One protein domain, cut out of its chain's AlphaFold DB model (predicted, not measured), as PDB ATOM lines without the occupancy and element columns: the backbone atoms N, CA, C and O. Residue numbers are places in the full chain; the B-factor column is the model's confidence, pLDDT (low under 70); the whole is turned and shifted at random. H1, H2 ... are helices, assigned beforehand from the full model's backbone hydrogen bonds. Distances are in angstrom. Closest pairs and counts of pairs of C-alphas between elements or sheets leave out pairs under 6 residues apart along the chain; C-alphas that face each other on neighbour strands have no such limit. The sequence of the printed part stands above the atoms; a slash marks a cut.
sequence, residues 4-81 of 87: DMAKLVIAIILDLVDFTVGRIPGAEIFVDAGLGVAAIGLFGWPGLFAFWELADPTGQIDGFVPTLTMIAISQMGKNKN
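AT A GLANCE: This is residues 4 to 81 of the 87 residues of an uncharacterized protein of Marinicaulis flavus (UniProt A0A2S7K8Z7). Four helices stand side by side in an up-and-down bundle, each running against the one before it, in the shape of a rod. H1 and H3 are on opposite sides, with H2 and H4 between them, and H4 reaches beyond the other three at one end. The printed part has 78 residues with four named helices, H1 to H4 in chain order, and no named strand: an all helix domain. It is compact, with a radius of gyration of the C-alphas of 12.0 A, and spans 41 by 19 by 19 A.

IN THESE COORDINATES: Find C-alpha 4 at (-18.147, -38.828, 0.918); from there H1, residues 4 to 21, runs 25.4 A. H2, residues 28 to 43, covers 21.7 A, and H3, residues 45 to 55, covers 18.4 A. H4, residues 67 to 81, runs 21.5 A to C-alpha 81 at (-15.235, -33.931, -11.299).

HOW THE PARTS SIT: Start at H1, which touches H2 in a hairpin, closest at the C-alphas of Lys 7 and Leu 42, 6.7 A, at a shallow tilt of 2 degrees. The hairpin of H2 and H3 is closest at the C-alphas of Ile 40 and Gly 47, 4.0 A. H3 and H4 form a hairpin too, where residues 67 to 71 of H4 alone touch H3, closest at the C-alphas of Ala 50 and Thr 67, 6.2 A. H4 touches H1 opposite ways, with the closest C-alphas, those of Ala 11 and Thr 69, 5.0 A apart. H2 touches H4 with residues 39 to 43 alone, the same way, closest at the C-alphas of Ala 39 and Leu 68, 6.5 A. H1 and H3 are apart. Every O i to N i+4 pair is within hydrogen-bond range in H2 and H4, 13 of 14 in H1, and 0 of 7 in H3, where 8 of 8 O i to N i+3 pairs are.

THE WHOLE: The C-alphas farthest apart, those of Pro 25 and Asn 81, are 41.6 A apart. The printed part has no cut; look to the 11 residues between H3 and H4 for the long link. There residues 57 to 63 are under 70 in pLDDT, while the mean of the printed part is 86.5.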
ATOM      1  N   ASP A   4     -19.584 -38.841   1.207       87.69
ATOM      2  CA  ASP A   4     -18.147 -38.828   0.918       87.69
ATOM      3  C   ASP A   4     -17.265 -38.563   2.161       87.69
ATOM      4  O   ASP A   4     -16.285 -39.262   2.397       87.69
ATOM      5  N   MET A   5     -17.641 -37.586   2.994       89.94
ATOM      6  CA  MET A   5     -16.896 -37.243   4.213       89.94
ATOM      7  C   MET A   5     -17.072 -38.296   5.307       89.94
ATOM      8  O   MET A   5     -16.140 -38.552   6.057       89.94
ATOM      9  N   ALA A   6     -18.249 -38.924   5.395       92.19
ATOM     10  CA  ALA A   6     -18.464 -40.039   6.317       92.19
ATOM     11  C   ALA A   6     -17.569 -41.226   5.964       92.19
ATOM     12  O   ALA A   6     -16.898 -41.763   6.838       92.19
ATOM     13  N   LYS A   7     -17.495 -41.577   4.676       92.81
ATOM     14  CA  LYS A   7     -16.608 -42.638   4.193       92.81
ATOM     15  C   LYS A   7     -15.134 -42.321   4.437       92.81
ATOM     16  O   LYS A   7     -14.402 -43.216   4.831       92.81
ATOM     17  N   LEU A   8     -14.719 -41.065   4.257       94.62
ATOM     18  CA  LEU A   8     -13.353 -40.634   4.568       94.62
ATOM     19  C   LEU A   8     -13.028 -40.775   6.059       94.62
ATOM     20  O   LEU A   8     -11.987 -41.315   6.403       94.62
ATOM     21  N   VAL A   9     -13.919 -40.323   6.946       95.50
ATOM     22  CA  VAL A   9     -13.711 -40.457   8.398       95.50
ATOM     23  C   VAL A   9     -13.638 -41.928   8.805       95.50
ATOM     24  O   VAL A   9     -12.755 -42.297   9.571       95.50
ATOM     25  N   ILE A  10     -14.523 -42.774   8.268       94.56
ATOM     26  CA  ILE A  10     -14.492 -44.220   8.523       94.56
ATOM     27  C   ILE A  10     -13.174 -44.824   8.028       94.56
ATOM     28  O   ILE A  10     -12.558 -45.582   8.765       94.56
ATOM     29  N   ALA A  11     -12.719 -44.462   6.826       94.94
ATOM     30  CA  ALA A  11     -11.452 -44.936   6.277       94.94
ATOM     31  C   ALA A  11     -10.256 -44.568   7.166       94.94
ATOM     32  O   ALA A  11      -9.469 -45.441   7.500       94.94
ATOM     33  N   ILE A  12     -10.184 -43.315   7.629       94.50
ATOM     34  CA  ILE A  12      -9.126 -42.865   8.544       94.50
ATOM     35  C   ILE A  12      -9.156 -43.668   9.847       94.50
ATOM     36  O   ILE A  12      -8.113 -44.082  10.338       94.50
ATOM     37  N   ILE A  13     -10.342 -43.894  10.421       94.31
ATOM     38  CA  ILE A  13     -10.470 -44.680  11.656       94.31
ATOM     39  C   ILE A  13     -10.002 -46.120  11.431       94.31
ATOM     40  O   ILE A  13      -9.296 -46.654  12.280       94.31
ATOM     41  N   LEU A  14     -10.381 -46.742  10.314       93.19
ATOM     42  CA  LEU A  14      -9.984 -48.111   9.995       93.19
ATOM     43  C   LEU A  14      -8.474 -48.233   9.765       93.19
ATOM     44  O   LEU A  14      -7.877 -49.128  10.350       93.19
ATOM     45  N   ASP A  15      -7.854 -47.303   9.035       91.12
ATOM     46  CA  ASP A  15      -6.394 -47.279   8.856       91.12
ATOM     47  C   ASP A  15      -5.668 -47.071  10.203       91.12
ATOM     48  O   ASP A  15      -4.643 -47.687  10.472       91.12
ATOM     49  N   LEU A  16      -6.204 -46.245  11.112       90.81
ATOM     50  CA  LEU A  16      -5.634 -46.085  12.461       90.81
ATOM     51  C   LEU A  16      -5.760 -47.353  13.315       90.81
ATOM     52  O   LEU A  16      -4.857 -47.668  14.092       90.81
ATOM     53  N   VAL A  17      -6.882 -48.065  13.201       88.62
ATOM     54  CA  VAL A  17      -7.054 -49.367  13.856       88.62
ATOM     55  C   VAL A  17      -6.062 -50.365  13.272       88.62
ATOM     56  O   VAL A  17      -5.423 -51.071  14.047       88.62
ATOM     57  N   ASP A  18      -5.865 -50.375  11.959       84.38
ATOM     58  CA  ASP A  18      -4.882 -51.235  11.309       84.38
ATOM     59  C   ASP A  18      -3.449 -50.983  11.803       84.38
ATOM     60  O   ASP A  18      -2.775 -51.903  12.266       84.38
ATOM     61  N   PHE A  19      -3.024 -49.715  11.865       85.25
ATOM     62  CA  PHE A  19      -1.700 -49.344  12.382       85.25
ATOM     63  C   PHE A  19      -1.428 -49.839  13.809       85.25
ATOM     64  O   PHE A  19      -0.271 -49.883  14.230       85.25
ATOM     65  N   THR A  20      -2.468 -50.201  14.564       83.44
ATOM     66  CA  THR A  20      -2.342 -50.710  15.933       83.44
ATOM     67  C   THR A  20      -2.573 -52.218  16.025       83.44
ATOM     68  O   THR A  20      -1.724 -52.938  16.547       83.44
ATOM     69  N   VAL A  21      -3.702 -52.711  15.519       81.06
ATOM     70  CA  VAL A  21      -4.138 -54.110  15.638       81.06
ATOM     71  C   VAL A  21      -3.502 -54.991  14.565       81.06
ATOM     72  O   VAL A  21      -3.128 -56.124  14.861       81.06
ATOM     73  N   GLY A  22      -3.305 -54.458  13.358       75.38
ATOM     74  CA  GLY A  22      -2.608 -55.118  12.254       75.38
ATOM     75  C   GLY A  22      -1.114 -55.321  12.508       75.38
ATOM     76  O   GLY A  22      -0.447 -55.963  11.721       75.38
ATOM     77  N   ARG A  23      -0.556 -54.839  13.629       80.56
ATOM     78  CA  ARG A  23       0.855 -55.066  14.014       80.56
ATOM     79  C   ARG A  23       1.025 -56.116  15.109       80.56
ATOM     80  O   ARG A  23       2.111 -56.269  15.668       80.56
ATOM     81  N   ILE A  24      -0.050 -56.829  15.444       82.56
ATOM     82  CA  ILE A  24       0.002 -57.981  16.340       82.56
ATOM     83  C   ILE A  24       0.452 -59.200  15.516       82.56
ATOM     84  O   ILE A  24      -0.279 -59.607  14.609       82.56
ATOM     85  N   PRO A  25       1.600 -59.829  15.845       80.44
ATOM     86  CA  PRO A  25       2.103 -60.971  15.091       80.44
ATOM     87  C   PRO A  25       1.058 -62.087  14.978       80.44
ATOM     88  O   PRO A  25       0.534 -62.567  15.985       80.44
ATOM     89  N   GLY A  26       0.761 -62.501  13.747       79.31
ATOM     90  CA  GLY A  26      -0.224 -63.545  13.445       79.31
ATOM     91  C   GLY A  26      -1.679 -63.073  13.327       79.31
ATOM     92  O   GLY A  26      -2.529 -63.884  12.957       79.31
ATOM     93  N   ALA A  27      -1.979 -61.798  13.597       82.31
ATOM     94  CA  ALA A  27      -3.293 -61.198  13.342       82.31
ATOM     95  C   ALA A  27      -3.373 -60.478  11.982       82.31
ATOM     96  O   ALA A  27      -4.464 -60.412  11.421       82.31
ATOM     97  N   GLU A  28      -2.232 -60.012  11.457       82.31
ATOM     98  CA  GLU A  28      -2.040 -59.281  10.186       82.31
ATOM     99  C   GLU A  28      -2.990 -59.745   9.072       82.31
ATOM    100  O   GLU A  28      -3.953 -59.065   8.739       82.31
ATOM    101  N   ILE A  29      -2.839 -60.989   8.612       85.00
ATOM    102  CA  ILE A  29      -3.617 -61.520   7.482       85.00
ATOM    103  C   ILE A  29      -5.143 -61.472   7.678       85.00
ATOM    104  O   ILE A  29      -5.901 -61.367   6.712       85.00
ATOM    105  N   PHE A  30      -5.622 -61.577   8.922       88.44
ATOM    106  CA  PHE A  30      -7.051 -61.511   9.228       88.44
ATOM    107  C   PHE A  30      -7.555 -60.070   9.253       88.44
ATOM    108  O   PHE A  30      -8.696 -59.821   8.852       88.44
ATOM    109  N   VAL A  31      -6.721 -59.142   9.725       88.19
ATOM    110  CA  VAL A  31      -7.019 -57.710   9.742       88.19
ATOM    111  C   VAL A  31      -7.075 -57.192   8.306       88.19
ATOM    112  O   VAL A  31      -8.123 -56.681   7.916       88.19
ATOM    113  N   ASP A  32      -6.064 -57.474   7.486       88.38
ATOM    114  CA  ASP A  32      -5.988 -57.074   6.073       88.38
ATOM    115  C   ASP A  32      -7.174 -57.620   5.266       88.38
ATOM    116  O   ASP A  32      -7.833 -56.908   4.503       88.38
ATOM    117  N   ALA A  33      -7.524 -58.896   5.467       90.44
ATOM    118  CA  ALA A  33      -8.680 -59.496   4.807       90.44
ATOM    119  C   ALA A  33      -9.997 -58.830   5.246       90.44
ATOM    120  O   ALA A  33     -10.880 -58.580   4.418       90.44
ATOM    121  N   GLY A  34     -10.135 -58.524   6.539       91.69
ATOM    122  CA  GLY A  34     -11.287 -57.816   7.091       91.69
ATOM    123  C   GLY A  34     -11.414 -56.393   6.544       91.69
ATOM    124  O   GLY A  34     -12.508 -55.977   6.150       91.69
ATOM    125  N   LEU A  35     -10.298 -55.670   6.454       91.56
ATOM    126  CA  LEU A  35     -10.217 -54.332   5.876       91.56
ATOM    127  C   LEU A  35     -10.512 -54.342   4.381       91.56
ATOM    128  O   LEU A  35     -11.275 -53.495   3.918       91.56
ATOM    129  N   GLY A  36     -10.039 -55.346   3.643       92.56
ATOM    130  CA  GLY A  36     -10.399 -55.564   2.245       92.56
ATOM    131  C   GLY A  36     -11.910 -55.720   2.045       92.56
ATOM    132  O   GLY A  36     -12.509 -55.068   1.183       92.56
ATOM    133  N   VAL A  37     -12.572 -56.521   2.886       94.88
ATOM    134  CA  VAL A  37     -14.038 -56.674   2.858       94.88
ATOM    135  C   VAL A  37     -14.742 -55.362   3.219       94.88
ATOM    136  O   VAL A  37     -15.688 -54.959   2.532       94.88
ATOM    137  N   ALA A  38     -14.276 -54.662   4.256       93.50
ATOM    138  CA  ALA A  38     -14.820 -53.367   4.655       93.50
ATOM    139  C   ALA A  38     -14.670 -52.320   3.539       93.50
ATOM    140  O   ALA A  38     -15.612 -51.573   3.254       93.50
ATOM    141  N   ALA A  39     -13.532 -52.307   2.844       94.50
ATOM    142  CA  ALA A  39     -13.259 -51.424   1.723       94.50
ATOM    143  C   ALA A  39     -14.215 -51.690   0.553       94.50
ATOM    144  O   ALA A  39     -14.762 -50.735  -0.005       94.50
ATOM    145  N   ILE A  40     -14.493 -52.955   0.204       95.56
ATOM    146  CA  ILE A  40     -15.531 -53.276  -0.794       95.56
ATOM    147  C   ILE A  40     -16.892 -52.743  -0.333       95.56
ATOM    148  O   ILE A  40     -17.604 -52.122  -1.123       95.56
ATOM    149  N   GLY A  41     -17.264 -52.941   0.934       94.12
ATOM    150  CA  GLY A  41     -18.540 -52.456   1.468       94.12
ATOM    151  C   GLY A  41     -18.685 -50.930   1.394       94.12
ATOM    152  O   GLY A  41     -19.745 -50.414   1.037       94.12
ATOM    153  N   LEU A  42     -17.612 -50.193   1.683       91.88
ATOM    154  CA  LEU A  42     -17.606 -48.727   1.697       91.88
ATOM    155  C   LEU A  42     -17.506 -48.117   0.294       91.88
ATOM    156  O   LEU A  42     -18.140 -47.091   0.008       91.88
ATOM    157  N   PHE A  43     -16.717 -48.732  -0.583       93.31
ATOM    158  CA  PHE A  43     -16.263 -48.124  -1.833       93.31
ATOM    159  C   PHE A  43     -16.684 -48.892  -3.091       93.31
ATOM    160  O   PHE A  43     -16.571 -48.339  -4.184       93.31
ATOM    161  N   GLY A  44     -17.219 -50.109  -2.979       92.75
ATOM    162  CA  GLY A  44     -17.575 -50.974  -4.106       92.75
ATOM    163  C   GLY A  44     -16.340 -51.577  -4.780       92.75
ATOM    164  O   GLY A  44     -15.375 -51.933  -4.114       92.75
ATOM    165  N   TRP A  45     -16.342 -51.649  -6.115       94.00
ATOM    166  CA  TRP A  45     -15.231 -52.216  -6.899       94.00
ATOM    167  C   TRP A  45     -13.847 -51.635  -6.568       94.00
ATOM    168  O   TRP A  45     -12.908 -52.415  -6.442       94.00
ATOM    169  N   PRO A  46     -13.678 -50.312  -6.365       93.19
ATOM    170  CA  PRO A  46     -12.386 -49.764  -5.944       93.19
ATOM    171  C   PRO A  46     -11.898 -50.256  -4.578       93.19
ATOM    172  O   PRO A  46     -10.709 -50.163  -4.311       93.19
ATOM    173  N   GLY A  47     -12.777 -50.788  -3.728       91.38
ATOM    174  CA  GLY A  47     -12.382 -51.415  -2.470       91.38
ATOM    175  C   GLY A  47     -11.545 -52.682  -2.657       91.38
ATOM    176  O   GLY A  47     -10.779 -53.025  -1.769       91.38
ATOM    177  N   LEU A  48     -11.608 -53.335  -3.826       93.56
ATOM    178  CA  LEU A  48     -10.773 -54.506  -4.123       93.56
ATOM    179  C   LEU A  48      -9.273 -54.202  -4.085       93.56
ATOM    180  O   LEU A  48      -8.486 -55.112  -3.853       93.56
ATOM    181  N   PHE A  49      -8.875 -52.941  -4.288       92.25
ATOM    182  CA  PHE A  49      -7.470 -52.544  -4.202       92.25
ATOM    183  C   PHE A  49      -6.892 -52.672  -2.789       92.25
ATOM    184  O   PHE A  49      -5.680 -52.759  -2.672       92.25
ATOM    185  N   ALA A  50      -7.717 -52.735  -1.739       91.00
ATOM    186  CA  ALA A  50      -7.227 -52.973  -0.381       91.00
ATOM    187  C   ALA A  50      -6.641 -54.390  -0.210       91.00
ATOM    188  O   ALA A  50      -5.679 -54.575   0.513       91.00
ATOM    189  N   PHE A  51      -7.108 -55.387  -0.975       90.81
ATOM    190  CA  PHE A  51      -6.547 -56.747  -0.911       90.81
ATOM    191  C   PHE A  51      -5.107 -56.866  -1.419       90.81
ATOM    192  O   PHE A  51      -4.509 -57.930  -1.282       90.81
ATOM    193  N   TRP A  52      -4.542 -55.811  -2.011       88.56
ATOM    194  CA  TRP A  52      -3.113 -55.789  -2.302       88.56
ATOM    195  C   TRP A  52      -2.268 -55.910  -1.021       88.56
ATOM    196  O   TRP A  52      -1.175 -56.459  -1.103       88.56
ATOM    197  N   GLU A  53      -2.777 -55.489   0.142       83.75
ATOM    198  CA  GLU A  53      -2.067 -55.597   1.429       83.75
ATOM    199  C   GLU A  53      -1.751 -57.060   1.780       83.75
ATOM    200  O   GLU A  53      -0.651 -57.362   2.227       83.75
ATOM    201  N   LEU A  54      -2.607 -58.010   1.366       84.94
ATOM    202  CA  LEU A  54      -2.332 -59.450   1.496       84.94
ATOM    203  C   LEU A  54      -1.097 -59.932   0.714       84.94
ATOM    204  O   LEU A  54      -0.613 -61.040   0.954       84.94
ATOM    205  N   ALA A  55      -0.614 -59.159  -0.262       83.56
ATOM    206  CA  ALA A  55       0.602 -59.475  -1.005       83.56
ATOM    207  C   ALA A  55       1.887 -59.068  -0.260       83.56
ATOM    208  O   ALA A  55       2.970 -59.454  -0.706       83.56
ATOM    209  N   ASP A  56       1.785 -58.349   0.865       75.94
ATOM    210  CA  ASP A  56       2.893 -58.071   1.779       75.94
ATOM    211  C   ASP A  56       2.735 -58.843   3.104       75.94
ATOM    212  O   ASP A  56       2.389 -58.273   4.137       75.94
ATOM    213  N   PRO A  57       3.067 -60.147   3.128       65.81
ATOM    214  CA  PRO A  57       2.964 -60.972   4.331       65.81
ATOM    215  C   PRO A  57       3.979 -60.593   5.423       65.81
ATOM    216  O   PRO A  57       4.058 -61.278   6.439       65.81
ATOM    217  N   THR A  58       4.814 -59.574   5.191       69.94
ATOM    218  CA  THR A  58       5.739 -59.043   6.198       69.94
ATOM    219  C   THR A  58       5.152 -57.865   6.970       69.94
ATOM    220  O   THR A  58       5.763 -57.442   7.953       69.94
ATOM    221  N   GLY A  59       4.021 -57.312   6.511       65.50
ATOM    222  CA  GLY A  59       3.362 -56.156   7.111       65.50
ATOM    223  C   GLY A  59       4.238 -54.898   7.151       65.50
ATOM    224  O   GLY A  59       3.973 -53.983   7.930       65.50
ATOM    225  N   GLN A  60       5.327 -54.842   6.378       69.50
ATOM    226  CA  GLN A  60       6.287 -53.738   6.448       69.50
ATOM    227  C   GLN A  60       5.862 -52.545   5.602       69.50
ATOM    228  O   GLN A  60       6.165 -51.415   5.968       69.50
ATOM    229  N   ILE A  61       5.202 -52.781   4.473       67.06
ATOM    230  CA  ILE A  61       4.698 -51.758   3.551       67.06
ATOM    231  C   ILE A  61       3.319 -51.294   4.014       67.06
ATOM    232  O   ILE A  61       3.030 -50.098   4.022       67.06
ATOM    233  N   ASP A  62       2.509 -52.248   4.452       61.75
ATOM    234  CA  ASP A  62       1.172 -52.043   4.994       61.75
ATOM    235  C   ASP A  62       1.178 -51.080   6.209       61.75
ATOM    236  O   ASP A  62       0.395 -50.137   6.290       61.75
ATOM    237  N   GLY A  63       2.218 -51.150   7.051       65.06
ATOM    238  CA  GLY A  63       2.435 -50.239   8.186       65.06
ATOM    239  C   GLY A  63       2.751 -48.779   7.852       65.06
ATOM    240  O   GLY A  63       2.956 -47.986   8.773       65.06
ATOM    241  N   PHE A  64       2.756 -48.383   6.575       71.38
ATOM    242  CA  PHE A  64       2.981 -46.994   6.156       71.38
ATOM    243  C   PHE A  64       1.946 -46.448   5.173       71.38
ATOM    244  O   PHE A  64       1.918 -45.233   4.950       71.38
ATOM    245  N   VAL A  65       1.112 -47.296   4.570       85.25
ATOM    246  CA  VAL A  65       0.205 -46.883   3.496       85.25
ATOM    247  C   VAL A  65      -1.233 -46.897   4.015       85.25
ATOM    248  O   VAL A  65      -1.803 -47.963   4.176       85.25
ATOM    249  N   PRO A  66      -1.867 -45.730   4.243       90.25
ATOM    250  CA  PRO A  66      -3.266 -45.672   4.665       90.25
ATOM    251  C   PRO A  66      -4.191 -45.926   3.461       90.25
ATOM    252  O   PRO A  66      -4.731 -44.993   2.845       90.25
ATOM    253  N   THR A  67      -4.301 -47.190   3.046       91.69
ATOM    254  CA  THR A  67      -4.913 -47.589   1.772       91.69
ATOM    255  C   THR A  67      -6.388 -47.224   1.694       91.69
ATOM    256  O   THR A  67      -6.827 -46.694   0.663       91.69
ATOM    257  N   LEU A  68      -7.174 -47.416   2.761       92.94
ATOM    258  CA  LEU A  68      -8.597 -47.060   2.731       92.94
ATOM    259  C   LEU A  68      -8.767 -45.545   2.597       92.94
ATOM    260  O   LEU A  68      -9.629 -45.084   1.838       92.94
ATOM    261  N   THR A  69      -7.930 -44.756   3.273       94.50
ATOM    262  CA  THR A  69      -7.928 -43.293   3.149       94.50
ATOM    263  C   THR A  69      -7.564 -42.865   1.729       94.50
ATOM    264  O   THR A  69      -8.227 -41.991   1.159       94.50
ATOM    265  N   MET A  70      -6.576 -43.507   1.099       94.44
ATOM    266  CA  MET A  70      -6.218 -43.237  -0.299       94.44
ATOM    267  C   MET A  70      -7.368 -43.549  -1.266       94.44
ATOM    268  O   MET A  70      -7.665 -42.743  -2.158       94.44
ATOM    269  N   ILE A  71      -8.056 -44.678  -1.078       93.31
ATOM    270  CA  ILE A  71      -9.237 -45.046  -1.873       93.31
ATOM    271  C   ILE A  71     -10.343 -44.000  -1.686       93.31
ATOM    272  O   ILE A  71     -10.913 -43.528  -2.677       93.31
ATOM    273  N   ALA A  72     -10.612 -43.581  -0.445       93.81
ATOM    274  CA  ALA A  72     -11.620 -42.571  -0.135       93.81
ATOM    275  C   ALA A  72     -11.335 -41.243  -0.854       93.81
ATOM    276  O   ALA A  72     -12.199 -40.729  -1.569       93.81
ATOM    277  N   ILE A  73     -10.109 -40.721  -0.744       93.62
ATOM    278  CA  ILE A  73      -9.694 -39.469  -1.398       93.62
ATOM    279  C   ILE A  73      -9.808 -39.585  -2.926       93.62
ATOM    280  O   ILE A  73     -10.338 -38.682  -3.582       93.62
ATOM    281  N   SER A  74      -9.380 -40.713  -3.501       92.00
ATOM    282  CA  SER A  74      -9.486 -40.983  -4.941       92.00
ATOM    283  C   SER A  74     -10.939 -40.952  -5.430       92.00
ATOM    284  O   SER A  74     -11.257 -40.314  -6.443       92.00
ATOM    285  N   GLN A  75     -11.859 -41.578  -4.692       90.00
ATOM    286  CA  GLN A  75     -13.285 -41.550  -5.024       90.00
ATOM    287  C   GLN A  75     -13.899 -40.158  -4.869       90.00
ATOM    288  O   GLN A  75     -14.673 -39.729  -5.730       90.00
ATOM    289  N   MET A  76     -13.523 -39.421  -3.825       88.56
ATOM    290  CA  MET A  76     -13.979 -38.048  -3.608       88.56
ATOM    291  C   MET A  76     -13.585 -37.127  -4.766       88.56
ATOM    292  O   MET A  76     -14.421 -36.360  -5.253       88.56
ATOM    293  N   GLY A  77     -12.344 -37.231  -5.254       83.88
ATOM    294  CA  GLY A  77     -11.876 -36.483  -6.423       83.88
ATOM    295  C   GLY A  77     -12.682 -36.803  -7.687       83.88
ATOM    296  O   GLY A  77     -13.144 -35.895  -8.381       83.88
ATOM    297  N   LYS A  78     -12.941 -38.093  -7.949       82.06
ATOM    298  CA  LYS A  78     -13.763 -38.542  -9.090       82.06
ATOM    299  C   LYS A  78     -15.204 -38.034  -9.006       82.06
ATOM    300  O   LYS A  78     -15.750 -37.595 -10.016       82.06
ATOM    301  N   ASN A  79     -15.809 -38.050  -7.820       77.81
ATOM    302  CA  ASN A  79     -17.171 -37.556  -7.612       77.81
ATOM    303  C   ASN A  79     -17.263 -36.036  -7.782       77.81
ATOM    304  O   ASN A  79     -18.246 -35.552  -8.338       77.81
ATOM    305  N   LYS A  80     -16.240 -35.279  -7.363       75.12
ATOM    306  CA  LYS A  80     -16.180 -33.824  -7.567       75.12
ATOM    307  C   LYS A  80     -16.133 -33.459  -9.053       75.12
ATOM    308  O   LYS A  80     -16.862 -32.567  -9.465       75.12
ATOM    309  N   ASN A  81     -15.346 -34.179  -9.855       71.50
ATOM    310  CA  ASN A  81     -15.235 -33.931 -11.299       71.50
ATOM    311  C   ASN A  81     -16.496 -34.305 -12.094       71.50
ATOM    312  O   ASN A  81     -16.682 -33.805 -13.198       71.50
TER     313      ASN A  81